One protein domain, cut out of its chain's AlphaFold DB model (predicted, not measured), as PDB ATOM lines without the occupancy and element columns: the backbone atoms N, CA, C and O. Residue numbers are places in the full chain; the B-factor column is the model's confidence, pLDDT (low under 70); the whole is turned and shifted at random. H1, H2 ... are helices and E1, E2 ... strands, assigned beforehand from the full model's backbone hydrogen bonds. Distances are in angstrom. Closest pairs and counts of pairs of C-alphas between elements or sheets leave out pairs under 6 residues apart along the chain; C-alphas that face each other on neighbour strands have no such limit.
ATOM      1  N   SER A   2     -13.420 -43.053 -31.749       61.59
ATOM      2  CA  SER A   2     -14.294 -43.906 -32.584       61.59
ATOM      3  C   SER A   2     -15.499 -43.173 -33.196       61.59
ATOM      4  O   SER A   2     -15.791 -43.365 -34.368       61.59
ATOM      5  N   VAL A   3     -16.157 -42.274 -32.448       72.00
ATOM      6  CA  VAL A   3     -17.354 -41.538 -32.922       72.00
ATOM      7  C   VAL A   3     -17.068 -40.674 -34.157       72.00
ATOM      8  O   VAL A   3     -17.819 -40.725 -35.122       72.00
ATOM      9  N   GLN A   4     -15.953 -39.936 -34.166       81.31
ATOM     10  CA  GLN A   4     -15.544 -39.116 -35.320       81.31
ATOM     11  C   GLN A   4     -15.233 -39.977 -36.549       81.31
ATOM     12  O   GLN A   4     -15.567 -39.612 -37.671       81.31
ATOM     13  N   SER A   5     -14.640 -41.150 -36.327       85.88
ATOM     14  CA  SER A   5     -14.319 -42.099 -37.390       85.88
ATOM     15  C   SER A   5     -15.575 -42.737 -37.989       85.88
ATOM     16  O   SER A   5     -15.694 -42.837 -39.207       85.88
ATOM     17  N   ILE A   6     -16.545 -43.100 -37.144       87.38
ATOM     18  CA  ILE A   6     -17.870 -43.570 -37.570       87.38
ATOM     19  C   ILE A   6     -18.560 -42.497 -38.418       87.38
ATOM     20  O   ILE A   6     -19.018 -42.791 -39.520       87.38
ATOM     21  N   GLN A   7     -18.577 -41.249 -37.945       89.44
ATOM     22  CA  GLN A   7     -19.176 -40.128 -38.674       89.44
ATOM     23  C   GLN A   7     -18.491 -39.876 -40.022       89.44
ATOM     24  O   GLN A   7     -19.175 -39.610 -41.004       89.44
ATOM     25  N   ALA A   8     -17.162 -40.005 -40.106       91.56
ATOM     26  CA  ALA A   8     -16.432 -39.861 -41.364       91.56
ATOM     27  C   ALA A   8     -16.841 -40.925 -42.397       91.56
ATOM     28  O   ALA A   8     -17.074 -40.597 -43.562       91.56
ATOM     29  N   ILE A   9     -16.979 -42.187 -41.979       90.75
ATOM     30  CA  ILE A   9     -17.443 -43.260 -42.867       90.75
ATOM     31  C   ILE A   9     -18.900 -43.010 -43.277       90.75
ATOM     32  O   ILE A   9     -19.215 -43.098 -44.458       90.75
ATOM     33  N   GLN A  10     -19.774 -42.620 -42.341       90.56
ATOM     34  CA  GLN A  10     -21.173 -42.283 -42.637       90.56
ATOM     35  C   GLN A  10     -21.303 -41.107 -43.617       90.56
ATOM     36  O   GLN A  10     -22.125 -41.168 -44.528       90.56
ATOM     37  N   ALA A  11     -20.480 -40.066 -43.476       90.94
ATOM     38  CA  ALA A  11     -20.449 -38.934 -44.399       90.94
ATOM     39  C   ALA A  11     -19.984 -39.363 -45.800       90.94
ATOM     40  O   ALA A  11     -20.605 -38.995 -46.794       90.94
ATOM     41  N   CYS A  12     -18.958 -40.216 -45.883       91.56
ATOM     42  CA  CYS A  12     -18.526 -40.801 -47.151       91.56
ATOM     43  C   CYS A  12     -19.630 -41.653 -47.794       91.56
ATOM     44  O   CYS A  12     -19.844 -41.589 -49.002       91.56
ATOM     45  N   MET A  13     -20.354 -42.444 -46.999       91.06
ATOM     46  CA  MET A  13     -21.490 -43.231 -47.476       91.06
ATOM     47  C   MET A  13     -22.616 -42.335 -47.995       91.06
ATOM     48  O   MET A  13     -23.143 -42.605 -49.070       91.06
ATOM     49  N   ALA A  14     -22.939 -41.250 -47.287       90.88
ATOM     50  CA  ALA A  14     -23.935 -40.275 -47.722       90.88
ATOM     51  C   ALA A  14     -23.536 -39.597 -49.044       90.88
ATOM     52  O   ALA A  14     -24.371 -39.493 -49.942       90.88
ATOM     53  N   PHE A  15     -22.261 -39.222 -49.201       90.12
ATOM     54  CA  PHE A  15     -21.716 -38.686 -50.456       90.12
ATOM     55  C   PHE A  15     -21.890 -39.665 -51.629       90.12
ATOM     56  O   PHE A  15     -22.263 -39.267 -52.730       90.12
ATOM     57  N   LEU A  16     -21.682 -40.959 -51.373       89.06
ATOM     58  CA  LEU A  16     -21.859 -42.044 -52.342       89.06
ATOM     59  C   LEU A  16     -23.325 -42.481 -52.533       89.06
ATOM     60  O   LEU A  16     -23.597 -43.367 -53.341       89.06
ATOM     61  N   GLY A  17     -24.275 -41.916 -51.779       88.56
ATOM     62  CA  GLY A  17     -25.685 -42.327 -51.800       88.56
ATOM     63  C   GLY A  17     -25.956 -43.713 -51.194       88.56
ATOM     64  O   GLY A  17     -26.990 -44.320 -51.477       88.56
ATOM     65  N   LEU A  18     -25.042 -44.236 -50.372       88.75
ATOM     66  CA  LEU A  18     -25.181 -45.526 -49.695       88.75
ATOM     67  C   LEU A  18     -26.064 -45.396 -48.450       88.75
ATOM     68  O   LEU A  18     -25.926 -44.468 -47.653       88.75
ATOM     69  N   ARG A  19     -26.968 -46.360 -48.258       85.94
ATOM     70  CA  ARG A  19     -27.931 -46.334 -47.151       85.94
ATOM     71  C   ARG A  19     -27.394 -47.014 -45.888       85.94
ATOM     72  O   ARG A  19     -26.813 -48.093 -45.951       85.94
ATOM     73  N   LEU A  20     -27.635 -46.436 -44.715       81.38
ATOM     74  CA  LEU A  20     -27.160 -46.999 -43.440       81.38
ATOM     75  C   LEU A  20     -27.970 -48.212 -42.946       81.38
ATOM     76  O   LEU A  20     -27.500 -48.952 -42.089       81.38
ATOM     77  N   ASP A  21     -29.166 -48.431 -43.490       80.50
ATOM     78  CA  ASP A  21     -30.059 -49.533 -43.115       80.50
ATOM     79  C   ASP A  21     -29.750 -50.850 -43.842       80.50
ATOM     80  O   ASP A  21     -30.218 -51.910 -43.430       80.50
ATOM     81  N   GLN A  22     -28.951 -50.810 -44.914       81.25
ATOM     82  CA  GLN A  22     -28.527 -52.012 -45.629       81.25
ATOM     83  C   GLN A  22     -27.252 -52.585 -45.002       81.25
ATOM     84  O   GLN A  22     -26.270 -51.857 -44.900       81.25
ATOM     85  N   PRO A  23     -27.208 -53.875 -44.628       76.38
ATOM     86  CA  PRO A  23     -26.041 -54.457 -43.958       76.38
ATOM     87  C   PRO A  23     -24.794 -54.497 -44.853       76.38
ATOM     88  O   PRO A  23     -23.679 -54.303 -44.375       76.38
ATOM     89  N   VAL A  24     -24.968 -54.712 -46.161       76.44
ATOM     90  CA  VAL A  24     -23.863 -54.831 -47.121       76.44
ATOM     91  C   VAL A  24     -24.170 -54.022 -48.374       76.44
ATOM     92  O   VAL A  24     -25.239 -54.172 -48.967       76.44
ATOM     93  N   HIS A  25     -23.209 -53.198 -48.795       84.81
ATOM     94  CA  HIS A  25     -23.276 -52.426 -50.037       84.81
ATOM     95  C   HIS A  25     -22.559 -53.129 -51.186       84.81
ATOM     96  O   HIS A  25     -21.702 -53.990 -50.986       84.81
ATOM     97  N   LYS A  26     -22.873 -52.733 -52.424       86.44
ATOM     98  CA  LYS A  26     -22.057 -53.127 -53.580       86.44
ATOM     99  C   LYS A  26     -20.662 -52.509 -53.463       86.44
ATOM    100  O   LYS A  26     -20.497 -51.431 -52.898       86.44
ATOM    101  N   SER A  27     -19.666 -53.181 -54.037       89.31
ATOM    102  CA  SER A  27     -18.307 -52.645 -54.102       89.31
ATOM    103  C   SER A  27     -18.285 -51.330 -54.882       89.31
ATOM    104  O   SER A  27     -18.721 -51.295 -56.036       89.31
ATOM    105  N   VAL A  28     -17.737 -50.287 -54.277       91.62
ATOM    106  CA  VAL A  28     -17.549 -48.969 -54.880       91.62
ATOM    107  C   VAL A  28     -16.120 -48.869 -55.401       91.62
ATOM    108  O   VAL A  28     -15.176 -49.281 -54.726       91.62
ATOM    109  N   GLY A  29     -15.961 -48.353 -56.618       91.88
ATOM    110  CA  GLY A  29     -14.645 -48.048 -57.171       91.88
ATOM    111  C   GLY A  29     -14.070 -46.788 -56.531       91.88
ATOM    112  O   GLY A  29     -14.763 -45.782 -56.406       91.88
ATOM    113  N   CYS A  30     -12.805 -46.833 -56.142       93.38
ATOM    114  CA  CYS A  30     -12.068 -45.684 -55.644       93.38
ATOM    115  C   CYS A  30     -10.650 -45.671 -56.207       93.38
ATOM    116  O   CYS A  30     -10.123 -46.689 -56.659       93.38
ATOM    117  N   PHE A  31     -10.017 -44.504 -56.176       93.94
ATOM    118  CA  PHE A  31      -8.583 -44.396 -56.375       93.94
ATOM    119  C   PHE A  31      -7.899 -44.461 -55.010       93.94
ATOM    120  O   PHE A  31      -8.052 -43.557 -54.189       93.94
ATOM    121  N   PHE A  32      -7.191 -45.556 -54.755       94.62
ATOM    122  CA  PHE A  32      -6.462 -45.800 -53.520       94.62
ATOM    123  C   PHE A  32      -5.051 -45.220 -53.624       94.62
ATOM    124  O   PHE A  32      -4.362 -45.433 -54.621       94.62
ATOM    125  N   ALA A  33      -4.587 -44.535 -52.584       94.00
ATOM    126  CA  ALA A  33      -3.214 -44.055 -52.490       94.00
ATOM    127  C   ALA A  33      -2.664 -44.275 -51.080       94.00
ATOM    128  O   ALA A  33      -3.150 -43.689 -50.111       94.00
ATOM    129  N   LYS A  34      -1.619 -45.100 -50.953       93.06
ATOM    130  CA  LYS A  34      -0.885 -45.253 -49.693       93.06
ATOM    131  C   LYS A  34       0.163 -44.152 -49.569       93.06
ATOM    132  O   LYS A  34       0.931 -43.907 -50.499       93.06
ATOM    133  N   GLN A  35       0.251 -43.528 -48.399       91.50
ATOM    134  CA  GLN A  35       1.289 -42.539 -48.129       91.50
ATOM    135  C   GLN A  35       2.680 -43.183 -48.228       91.50
ATOM    136  O   GLN A  35       2.966 -44.168 -47.545       91.50
ATOM    137  N   GLY A  36       3.537 -42.630 -49.093       85.88
ATOM    138  CA  GLY A  36       4.887 -43.151 -49.337       85.88
ATOM    139  C   GLY A  36       4.921 -44.520 -50.026       85.88
ATOM    140  O   GLY A  36       5.928 -45.216 -49.934       85.88
ATOM    141  N   GLY A  37       3.828 -44.933 -50.674       86.94
ATOM    142  CA  GLY A  37       3.719 -46.235 -51.325       86.94
ATOM    143  C   GLY A  37       2.980 -46.177 -52.658       86.94
ATOM    144  O   GLY A  37       2.939 -45.149 -53.330       86.94
ATOM    145  N   SER A  38       2.412 -47.317 -53.042       88.12
ATOM    146  CA  SER A  38       1.688 -47.480 -54.301       88.12
ATOM    147  C   SER A  38       0.322 -46.788 -54.279       88.12
ATOM    148  O   SER A  38      -0.329 -46.672 -53.234       88.12
ATOM    149  N   ALA A  39      -0.129 -46.379 -55.462       93.00
ATOM    150  CA  ALA A  39      -1.456 -45.832 -55.701       93.00
ATOM    151  C   ALA A  39      -2.064 -46.454 -56.964       93.00
ATOM    152  O   ALA A  39      -1.334 -46.870 -57.864       93.00
ATOM    153  N   GLY A  40      -3.387 -46.559 -57.016       92.56
ATOM    154  CA  GLY A  40      -4.084 -47.182 -58.131       92.56
ATOM    155  C   GLY A  40      -5.582 -47.363 -57.897       92.56
ATOM    156  O   GLY A  40      -6.080 -47.138 -56.793       92.56
ATOM    157  N   PRO A  41      -6.323 -47.762 -58.941       92.88
ATOM    158  CA  PRO A  41      -7.740 -48.065 -58.819       92.88
ATOM    159  C   PRO A  41      -7.954 -49.296 -57.933       92.88
ATOM    160  O   PRO A  41      -7.228 -50.284 -58.022       92.88
ATOM    161  N   MET A  42      -8.981 -49.236 -57.096       92.56
ATOM    162  CA  MET A  42      -9.337 -50.277 -56.142       92.56
ATOM    163  C   MET A  42     -10.852 -50.316 -55.948       92.56
ATOM    164  O   MET A  42     -11.574 -49.381 -56.293       92.56
ATOM    165  N   ARG A  43     -11.348 -51.428 -55.410       92.19
ATOM    166  CA  ARG A  43     -12.732 -51.563 -54.973       92.19
ATOM    167  C   ARG A  43     -12.794 -51.715 -53.464       92.19
ATOM    168  O   ARG A  43     -12.013 -52.458 -52.877       92.19
ATOM    169  N   VAL A  44     -13.754 -51.028 -52.861       93.69
ATOM    170  CA  VAL A  44     -14.032 -51.087 -51.428       93.69
ATOM    171  C   VAL A  44     -15.513 -51.351 -51.203       93.69
ATOM    172  O   VAL A  44     -16.373 -50.830 -51.911       93.69
ATOM    173  N   VAL A  45     -15.822 -52.192 -50.230       94.19
ATOM    174  CA  VAL A  45     -17.179 -52.491 -49.785       94.19
ATOM    175  C   VAL A  45     -17.399 -51.794 -48.453       94.19
ATOM    176  O   VAL A  45     -16.612 -51.959 -47.524       94.19
ATOM    177  N   PHE A  46     -18.482 -51.033 -48.354       91.56
ATOM    178  CA  PHE A  46     -18.954 -50.506 -47.080       91.56
ATOM    179  C   PHE A  46     -19.872 -51.552 -46.450       91.56
ATOM    180  O   PHE A  46     -20.821 -52.016 -47.090       91.56
ATOM    181  N   GLN A  47     -19.584 -51.941 -45.215       91.00
ATOM    182  CA  GLN A  47     -20.447 -52.815 -44.429       91.00
ATOM    183  C   GLN A  47     -20.979 -52.052 -43.228       91.00
ATOM    184  O   GLN A  47     -20.222 -51.396 -42.516       91.00
ATOM    185  N   ASN A  48     -22.286 -52.146 -43.012       86.69
ATOM    186  CA  ASN A  48     -22.933 -51.598 -41.835       86.69
ATOM    187  C   ASN A  48     -23.040 -52.709 -40.799       86.69
ATOM    188  O   ASN A  48     -23.716 -53.713 -41.027       86.69
ATOM    189  N   ASP A  49     -22.402 -52.524 -39.646       78.06
ATOM    190  CA  ASP A  49     -22.669 -53.377 -38.497       78.06
ATOM    191  C   ASP A  49     -24.008 -52.959 -37.872       78.06
ATOM    192  O   ASP A  49     -24.077 -52.092 -37.004       78.06
ATOM    193  N   VAL A  50     -25.106 -53.507 -38.402       66.56
ATOM    194  CA  VAL A  50     -26.478 -53.154 -37.986       66.56
ATOM    195  C   VAL A  50     -26.814 -53.729 -36.601       66.56
ATOM    196  O   VAL A  50     -27.771 -53.296 -35.963       66.56
ATOM    197  N   HIS A  51     -26.026 -54.700 -36.124       67.12
ATOM    198  CA  HIS A  51     -26.270 -55.428 -34.875       67.12
ATOM    199  C   HIS A  51     -25.188 -55.197 -33.817       67.12
ATOM    200  O   HIS A  51     -25.491 -55.195 -32.625       67.12
ATOM    201  N   GLY A  52     -23.939 -54.981 -34.219       61.78
ATOM    202  CA  GLY A  52     -22.875 -54.542 -33.334       61.78
ATOM    203  C   GLY A  52     -22.810 -53.021 -33.305       61.78
ATOM    204  O   GLY A  52     -22.772 -52.348 -34.327       61.78
ATOM    205  N   HIS A  53     -22.757 -52.441 -32.108       66.88
ATOM    206  CA  HIS A  53     -22.648 -50.993 -31.885       66.88
ATOM    207  C   HIS A  53     -21.307 -50.375 -32.363       66.88
ATOM    208  O   HIS A  53     -20.844 -49.379 -31.811       66.88
ATOM    209  N   GLN A  54     -20.643 -50.981 -33.351       72.62
ATOM    210  CA  GLN A  54     -19.317 -50.622 -33.851       72.62
ATOM    211  C   GLN A  54     -19.373 -49.664 -35.049       72.62
ATOM    212  O   GLN A  54     -18.366 -49.032 -35.367       72.62
ATOM    213  N   GLY A  55     -20.551 -49.498 -35.662       82.44
ATOM    214  CA  GLY A  55     -20.765 -48.611 -36.803       82.44
ATOM    215  C   GLY A  55     -20.275 -49.198 -38.134       82.44
ATOM    216  O   GLY A  55     -19.836 -50.347 -38.193       82.44
ATOM    217  N   PRO A  56     -20.380 -48.431 -39.233       89.31
ATOM    218  CA  PRO A  56     -19.938 -48.877 -40.543       89.31
ATOM    219  C   PRO A  56     -18.420 -49.028 -40.620       89.31
ATOM    220  O   PRO A  56     -17.667 -48.288 -39.984       89.31
ATOM    221  N   TYR A  57     -17.975 -49.969 -41.443       91.75
ATOM    222  CA  TYR A  57     -16.568 -50.275 -41.669       91.75
ATOM    223  C   TYR A  57     -16.300 -50.605 -43.138       91.75
ATOM    224  O   TYR A  57     -17.223 -50.818 -43.929       91.75
ATOM    225  N   LEU A  58     -15.020 -50.615 -43.513       92.94
ATOM    226  CA  LEU A  58     -14.596 -50.883 -44.886       92.94
ATOM    227  C   LEU A  58     -14.046 -52.293 -45.019       92.94
ATOM    228  O   LEU A  58     -13.308 -52.764 -44.151       92.94
ATOM    229  N   VAL A  59     -14.348 -52.926 -46.144       93.69
ATOM    230  CA  VAL A  59     -13.799 -54.221 -46.530       93.69
ATOM    231  C   VAL A  59     -13.236 -54.119 -47.938       93.69
ATOM    232  O   VAL A  59     -13.924 -53.701 -48.867       93.69
ATOM    233  N   PHE A  60     -11.981 -54.505 -48.099       93.12
ATOM    234  CA  PHE A  60     -11.301 -54.575 -49.385       93.12
ATOM    235  C   PHE A  60     -11.109 -56.025 -49.806       93.12
ATOM    236  O   PHE A  60     -11.127 -56.939 -48.983       93.12
ATOM    237  N   ASP A  61     -10.886 -56.235 -51.099       90.00
ATOM    238  CA  ASP A  61     -10.459 -57.536 -51.594       90.00
ATOM    239  C   ASP A  61      -8.957 -57.787 -51.326       90.00
ATOM    240  O   ASP A  61      -8.224 -56.975 -50.751       90.00
ATOM    241  N   HIS A  62      -8.473 -58.949 -51.759       88.12
ATOM    242  CA  HIS A  62      -7.083 -59.363 -51.575       88.12
ATOM    243  C   HIS A  62      -6.062 -58.467 -52.297       88.12
ATOM    244  O   HIS A  62      -4.875 -58.534 -51.964       88.12
ATOM    245  N   THR A  63      -6.488 -57.622 -53.244       88.12
ATOM    246  CA  THR A  63      -5.580 -56.755 -54.007       88.12
ATOM    247  C   THR A  63      -4.948 -55.673 -53.132       88.12
ATOM    248  O   THR A  63      -3.839 -55.233 -53.430       88.12
ATOM    249  N   ILE A  64      -5.550 -55.334 -51.980       90.12
ATOM    250  CA  ILE A  64      -4.989 -54.365 -51.019       90.12
ATOM    251  C   ILE A  64      -3.619 -54.787 -50.473       90.12
ATOM    252  O   ILE A  64      -2.766 -53.950 -50.169       90.12
ATOM    253  N   ARG A  65      -3.345 -56.096 -50.456       88.62
ATOM    254  CA  ARG A  65      -2.034 -56.637 -50.076       88.62
ATOM    255  C   ARG A  65      -0.938 -56.239 -51.059       88.62
ATOM    256  O   ARG A  65       0.192 -56.017 -50.633       88.62
ATOM    257  N   GLY A  66      -1.275 -56.070 -52.340       87.12
ATOM    258  CA  GLY A  66      -0.362 -55.560 -53.365       87.12
ATOM    259  C   GLY A  66       0.097 -54.121 -53.107       87.12
ATOM    260  O   GLY A  66       1.172 -53.733 -53.548       87.12
ATOM    261  N   PHE A  67      -0.660 -53.357 -52.314       86.81
ATOM    262  CA  PHE A  67      -0.300 -52.007 -51.872       86.81
ATOM    263  C   PHE A  67       0.477 -52.002 -50.542       86.81
ATOM    264  O   PHE A  67       0.741 -50.946 -49.961       86.81
ATOM    265  N   GLY A  68       0.853 -53.178 -50.030       86.38
ATOM    266  CA  GLY A  68       1.576 -53.319 -48.769       86.38
ATOM    267  C   GLY A  68       0.718 -52.986 -47.549       86.38
ATOM    268  O   GLY A  68       1.239 -52.412 -46.589       86.38
ATOM    269  N   ILE A  69      -0.584 -53.290 -47.607       87.94
ATOM    270  CA  ILE A  69      -1.502 -53.255 -46.467       87.94
ATOM    271  C   ILE A  69      -1.951 -54.695 -46.167       87.94
ATOM    272  O   ILE A  69      -2.542 -55.343 -47.031       87.94
ATOM    273  N   PRO A  70      -1.666 -55.238 -44.970       86.44
ATOM    274  CA  PRO A  70      -1.928 -56.650 -44.682       86.44
ATOM    275  C   PRO A  70      -3.404 -56.939 -44.365       86.44
ATOM    276  O   PRO A  70      -3.862 -58.074 -44.524       86.44
ATOM    277  N   PHE A  71      -4.144 -55.921 -43.921       89.44
ATOM    278  CA  PHE A  71      -5.533 -56.029 -43.488       89.44
ATOM    279  C   PHE A  71      -6.503 -55.814 -44.651       89.44
ATOM    280  O   PHE A  71      -6.237 -55.019 -45.545       89.44
ATOM    281  N   GLN A  72      -7.635 -56.515 -44.612       92.19
ATOM    282  CA  GLN A  72      -8.746 -56.329 -45.553       92.19
ATOM    283  C   GLN A  72      -9.929 -55.607 -44.908       92.19
ATOM    284  O   GLN A  72     -10.682 -54.941 -45.608       92.19
ATOM    285  N   GLU A  73     -10.068 -55.697 -43.585       92.12
ATOM    286  CA  GLU A  73     -11.142 -55.061 -42.828       92.12
ATOM    287  C   GLU A  73     -10.625 -53.872 -42.026       92.12
ATOM    288  O   GLU A  73      -9.629 -53.961 -41.300       92.12
ATOM    289  N   PHE A  74     -11.346 -52.760 -42.124       92.06
ATOM    290  CA  PHE A  74     -10.982 -51.503 -41.497       92.06
ATOM    291  C   PHE A  74     -12.148 -50.968 -40.673       92.06
ATOM    292  O   PHE A  74     -13.047 -50.309 -41.199       92.06
ATOM    293  N   LYS A  75     -12.131 -51.285 -39.371       91.12
ATOM    294  CA  LYS A  75     -13.148 -50.883 -38.398       91.12
ATOM    295  C   LYS A  75     -12.752 -49.589 -37.671       91.12
ATOM    296  O   LYS A  75     -11.624 -49.482 -37.182       91.12
ATOM    297  N   PRO A  76     -13.695 -48.652 -37.463       89.00
ATOM    298  CA  PRO A  76     -13.441 -47.374 -36.782       89.00
ATOM    299  C   PRO A  76     -13.062 -47.516 -35.297       89.00
ATOM    300  O   PRO A  76     -12.631 -46.549 -34.673       89.00
ATOM    301  N   ALA A  77     -13.202 -48.713 -34.716       86.81
ATOM    302  CA  ALA A  77     -12.697 -49.029 -33.381       86.81
ATOM    303  C   ALA A  77     -11.158 -49.108 -33.320       86.81
ATOM    304  O   ALA A  77     -10.582 -48.869 -32.262       86.81
ATOM    305  N   TYR A  78     -10.500 -49.433 -34.440       87.50
ATOM    306  CA  TYR A  78      -9.054 -49.683 -34.501       87.50
ATOM    307  C   TYR A  78      -8.296 -48.699 -35.393       87.50
ATOM    308  O   TYR A  78      -7.068 -48.653 -35.343       87.50
ATOM    309  N   GLN A  79      -9.001 -47.925 -36.219       90.06
ATOM    310  CA  GLN A  79      -8.403 -46.926 -37.101       90.06
ATOM    311  C   GLN A  79      -9.102 -45.580 -36.980       90.06
ATOM    312  O   GLN A  79     -10.265 -45.488 -36.591       90.06
ATOM    313  N   THR A  80      -8.378 -44.536 -37.370       92.06
ATOM    314  CA  THR A  80      -8.919 -43.187 -37.487       92.06
ATOM    315  C   THR A  80      -9.324 -42.924 -38.928       92.06
ATOM    316  O   THR A  80      -8.536 -43.148 -39.848       92.06
ATOM    317  N   PHE A  81     -10.539 -42.416 -39.110       93.56
ATOM    318  CA  PHE A  81     -11.068 -42.037 -40.415       93.56
ATOM    319  C   PHE A  81     -11.365 -40.544 -40.474       93.56
ATOM    320  O   PHE A  81     -11.849 -39.960 -39.505       93.56
ATOM    321  N   GLN A  82     -11.090 -39.936 -41.623       94.50
ATOM    322  CA  GLN A  82     -11.422 -38.544 -41.908       94.50
ATOM    323  C   GLN A  82     -11.949 -38.437 -43.329       94.50
ATOM    324  O   GLN A  82     -11.301 -38.892 -44.267       94.50
ATOM    325  N   PHE A  83     -13.119 -37.829 -43.491       94.25
ATOM    326  CA  PHE A  83     -13.717 -37.611 -44.798       94.25
ATOM    327  C   PHE A  83     -13.651 -36.134 -45.160       94.25
ATOM    328  O   PHE A  83     -14.010 -35.274 -44.357       94.25
ATOM    329  N   LYS A  84     -13.186 -35.853 -46.374       93.38
ATOM    330  CA  LYS A  84     -13.191 -34.526 -46.971       93.38
ATOM    331  C   LYS A  84     -14.015 -34.578 -48.246       93.38
ATOM    332  O   LYS A  84     -13.609 -35.195 -49.231       93.38
ATOM    333  N   GLU A  85     -15.157 -33.914 -48.209       90.19
ATOM    334  CA  GLU A  85     -16.004 -33.712 -49.376       90.19
ATOM    335  C   GLU A  85     -15.449 -32.560 -50.227       90.19
ATOM    336  O   GLU A  85     -15.093 -31.500 -49.706       90.19
ATOM    337  N   GLY A  86     -15.324 -32.789 -51.530       85.00
ATOM    338  CA  GLY A  86     -15.102 -31.766 -52.548       85.00
ATOM    339  C   GLY A  86     -16.281 -31.733 -53.523       85.00
ATOM    340  O   GLY A  86     -17.140 -32.608 -53.478       85.00
ATOM    341  N   ASN A  87     -16.311 -30.739 -54.417       78.12
ATOM    342  CA  ASN A  87     -17.458 -30.510 -55.308       78.12
ATOM    343  C   ASN A  87     -17.826 -31.739 -56.168       78.12
ATOM    344  O   ASN A  87     -18.999 -32.090 -56.229       78.12
ATOM    345  N   ASP A  88     -16.834 -32.420 -56.758       85.81
ATOM    346  CA  ASP A  88     -17.046 -33.576 -57.656       85.81
ATOM    347  C   ASP A  88     -16.379 -34.875 -57.162       85.81
ATOM    348  O   ASP A  88     -16.517 -35.942 -57.764       85.81
ATOM    349  N   ALA A  89     -15.625 -34.799 -56.062       91.44
ATOM    350  CA  ALA A  89     -14.888 -35.930 -55.517       91.44
ATOM    351  C   ALA A  89     -14.858 -35.902 -53.987       91.44
ATOM    352  O   ALA A  89     -14.628 -34.859 -53.377       91.44
ATOM    353  N   GLY A  90     -15.027 -37.067 -53.370       93.50
ATOM    354  CA  GLY A  90     -14.918 -37.268 -51.928       93.50
ATOM    355  C   GLY A  90     -13.638 -38.022 -51.598       93.50
ATOM    356  O   GLY A  90     -13.350 -39.041 -52.219       93.50
ATOM    357  N   THR A  91     -12.857 -37.550 -50.628       94.88
ATOM    358  CA  THR A  91     -11.635 -38.236 -50.182       94.88
ATOM    359  C   THR A  91     -11.799 -38.741 -48.755       94.88
ATOM    360  O   THR A  91     -11.967 -37.951 -47.828       94.88
ATOM    361  N   LEU A  92     -11.713 -40.056 -48.561       95.19
ATOM    362  CA  LEU A  92     -11.705 -40.700 -47.250       95.19
ATOM    363  C   LEU A  92     -10.273 -41.113 -46.901       95.19
ATOM    364  O   LEU A  92      -9.689 -41.983 -47.545       95.19
ATOM    365  N   MET A  93      -9.703 -40.491 -45.877       94.75
ATOM    366  CA  MET A  93      -8.425 -40.877 -45.288       94.75
ATOM    367  C   MET A  93      -8.632 -41.901 -44.176       94.75
ATOM    368  O   MET A  93      -9.511 -41.742 -43.328       94.75
ATOM    369  N   CYS A  94      -7.776 -42.918 -44.162       93.88
ATOM    370  CA  CYS A  94      -7.674 -43.920 -43.114       93.88
ATOM    371  C   CYS A  94      -6.241 -43.941 -42.570       93.88
ATOM    372  O   CYS A  94      -5.275 -44.067 -43.328       93.88
ATOM    373  N   ALA A  95      -6.110 -43.836 -41.251       92.50
ATOM    374  CA  ALA A  95      -4.847 -43.963 -40.540       92.50
ATOM    375  C   ALA A  95      -4.954 -45.068 -39.484       92.50
ATOM    376  O   ALA A  95      -5.837 -45.045 -38.623       92.50
ATOM    377  N   GLY A  96      -4.042 -46.035 -39.554       86.75
ATOM    378  CA  GLY A  96      -3.893 -47.118 -38.588       86.75
ATOM    379  C   GLY A  96      -2.445 -47.252 -38.124       86.75
ATOM    380  O   GLY A  96      -1.572 -46.471 -38.505       86.75
ATOM    381  N   ASN A  97      -2.172 -48.254 -37.290       82.81
ATOM    382  CA  ASN A  97      -0.820 -48.468 -36.784       82.81
ATOM    383  C   ASN A  97       0.104 -48.983 -37.906       82.81
ATOM    384  O   ASN A  97      -0.012 -50.130 -38.334       82.81
ATOM    385  N   GLY A  98       0.996 -48.119 -38.397       83.69
ATOM    386  CA  GLY A  98       1.971 -48.447 -39.444       83.69
ATOM    387  C   GLY A  98       1.488 -48.248 -40.886       83.69
ATOM    388  O   GLY A  98       2.208 -48.607 -41.817       83.69
ATOM    389  N   TYR A  99       0.303 -47.671 -41.104       87.69
ATOM    390  CA  TYR A  99      -0.155 -47.302 -42.443       87.69
ATOM    391  C   TYR A  99      -1.064 -46.074 -42.436       87.69
ATOM    392  O   TYR A  99      -1.881 -45.873 -41.539       87.69
ATOM    393  N   VAL A 100      -0.957 -45.290 -43.504       93.06
ATOM    394  CA  VAL A 100      -1.879 -44.203 -43.826       93.06
ATOM    395  C   VAL A 100      -2.193 -44.305 -45.310       93.06
ATOM    396  O   VAL A 100      -1.282 -44.450 -46.131       93.06
ATOM    397  N   PHE A 101      -3.473 -44.270 -45.657       93.88
ATOM    398  CA  PHE A 101      -3.913 -44.249 -47.046       93.88
ATOM    399  C   PHE A 101      -5.140 -43.363 -47.225       93.88
ATOM    400  O   PHE A 101      -5.895 -43.108 -46.286       93.88
ATOM    401  N   SER A 102      -5.341 -42.901 -48.450       94.75
ATOM    402  CA  SER A 102      -6.541 -42.198 -48.874       94.75
ATOM    403  C   SER A 102      -7.261 -42.977 -49.966       94.75
ATOM    404  O   SER A 102      -6.659 -43.719 -50.743       94.75
ATOM    405  N   MET A 103      -8.575 -42.806 -50.005       94.75
ATOM    406  CA  MET A 103      -9.440 -43.270 -51.078       94.75
ATOM    407  C   MET A 103     -10.167 -42.069 -51.642       94.75
ATOM    408  O   MET A 103     -10.884 -41.386 -50.911       94.75
ATOM    409  N   THR A 104     -10.010 -41.840 -52.937       94.62
ATOM    410  CA  THR A 104     -10.753 -40.807 -53.649       94.62
ATOM    411  C   THR A 104     -11.877 -41.456 -54.435       94.62
ATOM    412  O   THR A 104     -11.651 -42.372 -55.226       94.62
ATOM    413  N   PHE A 105     -13.090 -40.972 -54.216       93.12
ATOM    414  CA  PHE A 105     -14.302 -41.395 -54.894       93.12
ATOM    415  C   PHE A 105     -14.764 -40.280 -55.825       93.12
ATOM    416  O   PHE A 105     -14.789 -39.119 -55.420       93.12
ATOM    417  N   GLN A 106     -15.131 -40.635 -57.051       88.12
ATOM    418  CA  GLN A 106     -15.785 -39.726 -57.990       88.12
ATOM    419  C   GLN A 106     -17.291 -39.973 -57.938       88.12
ATOM    420  O   GLN A 106     -17.710 -41.124 -57.782       88.12
ATOM    421  N   ARG A 107     -18.069 -38.891 -57.995       68.62
ATOM    422  CA  ARG A 107     -19.532 -38.946 -57.974       68.62
ATOM    423  C   ARG A 107     -20.112 -39.235 -59.357       68.62
ATOM    424  O   ARG A 107     -19.496 -38.798 -60.353       68.62
TER     425      ARG A 107
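AT A GLANCE: This is residues 2 to 107 of the 107 residues of an uncharacterized protein of Duganella sp. LX47W (UniProt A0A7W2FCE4). A six-stranded sheet is curled like part of a barrel round helix H1, which sits at the gap between the edge strands E3 and E4; the short helix H2 only grazes the sheet. The printed part has 106 residues with two named helices and six named strands, in the order H1 E1 E2 E3 H2 E4 E5 E6. The sheet runs E3 E2 E1 E6 E5 E4, antiparallel throughout; the class is mixed, helices and strands. The whole is compact, with a radius of gyration of the C-alphas of 12.6 A and spans of 34 by 29 by 23 A.

IN THESE COORDINATES: H1, residues 2 to 15, begins at C-alpha 2 (-14.294, -43.906, -32.584) and measures 20.0 A from first to last C-alpha. E1 is residues 28 to 34, E2 39 to 49, 28.3 A, with a bend of 59 degrees at Met 42, and E3 55 to 60. H2 is residues 62 to 67, E4 80 to 85, E5 89 to 96, 23.1 A, and E6 99 to 106, 23.3 A, ending at C-alpha 106 (-15.785, -39.726, -57.990).

HOW THE PARTS SIT: Two meanders, successive antiparallel neighbours, are E1 E2 E3 and E4 E5 E6. N 30 and O 42 of E1 and E2, 2.8 A, N 57 and O 47 of E3 and E2, 2.9 A, N 31 and O 104 of E1 and E6, 2.8 A, N 92 and O 103 of E5 and E6, 2.8 A, and N 82 and O 93 of E4 and E5, 2.9 A, are within hydrogen-bond range. H1 is on one face, making two layers, helix and sheet; its closest C-alphas to E4 are Ser 5 and Phe 81, 4.4 A, and to E3 Ile 6 and Gly 55, 5.9 A. Every O i to N i+4 pair is within range in H1; H2 has 0 of 2, but 3 of 3 O i to N i+3 pairs.

THE WHOLE: The farthest C-alphas, Gly 36 and His 51, are 36.5 A apart. The printed part has no cut; the links H1 to E1 and H2 to E4 are long. Residues 2, 50 to 53 and 107 have pLDDT under 70.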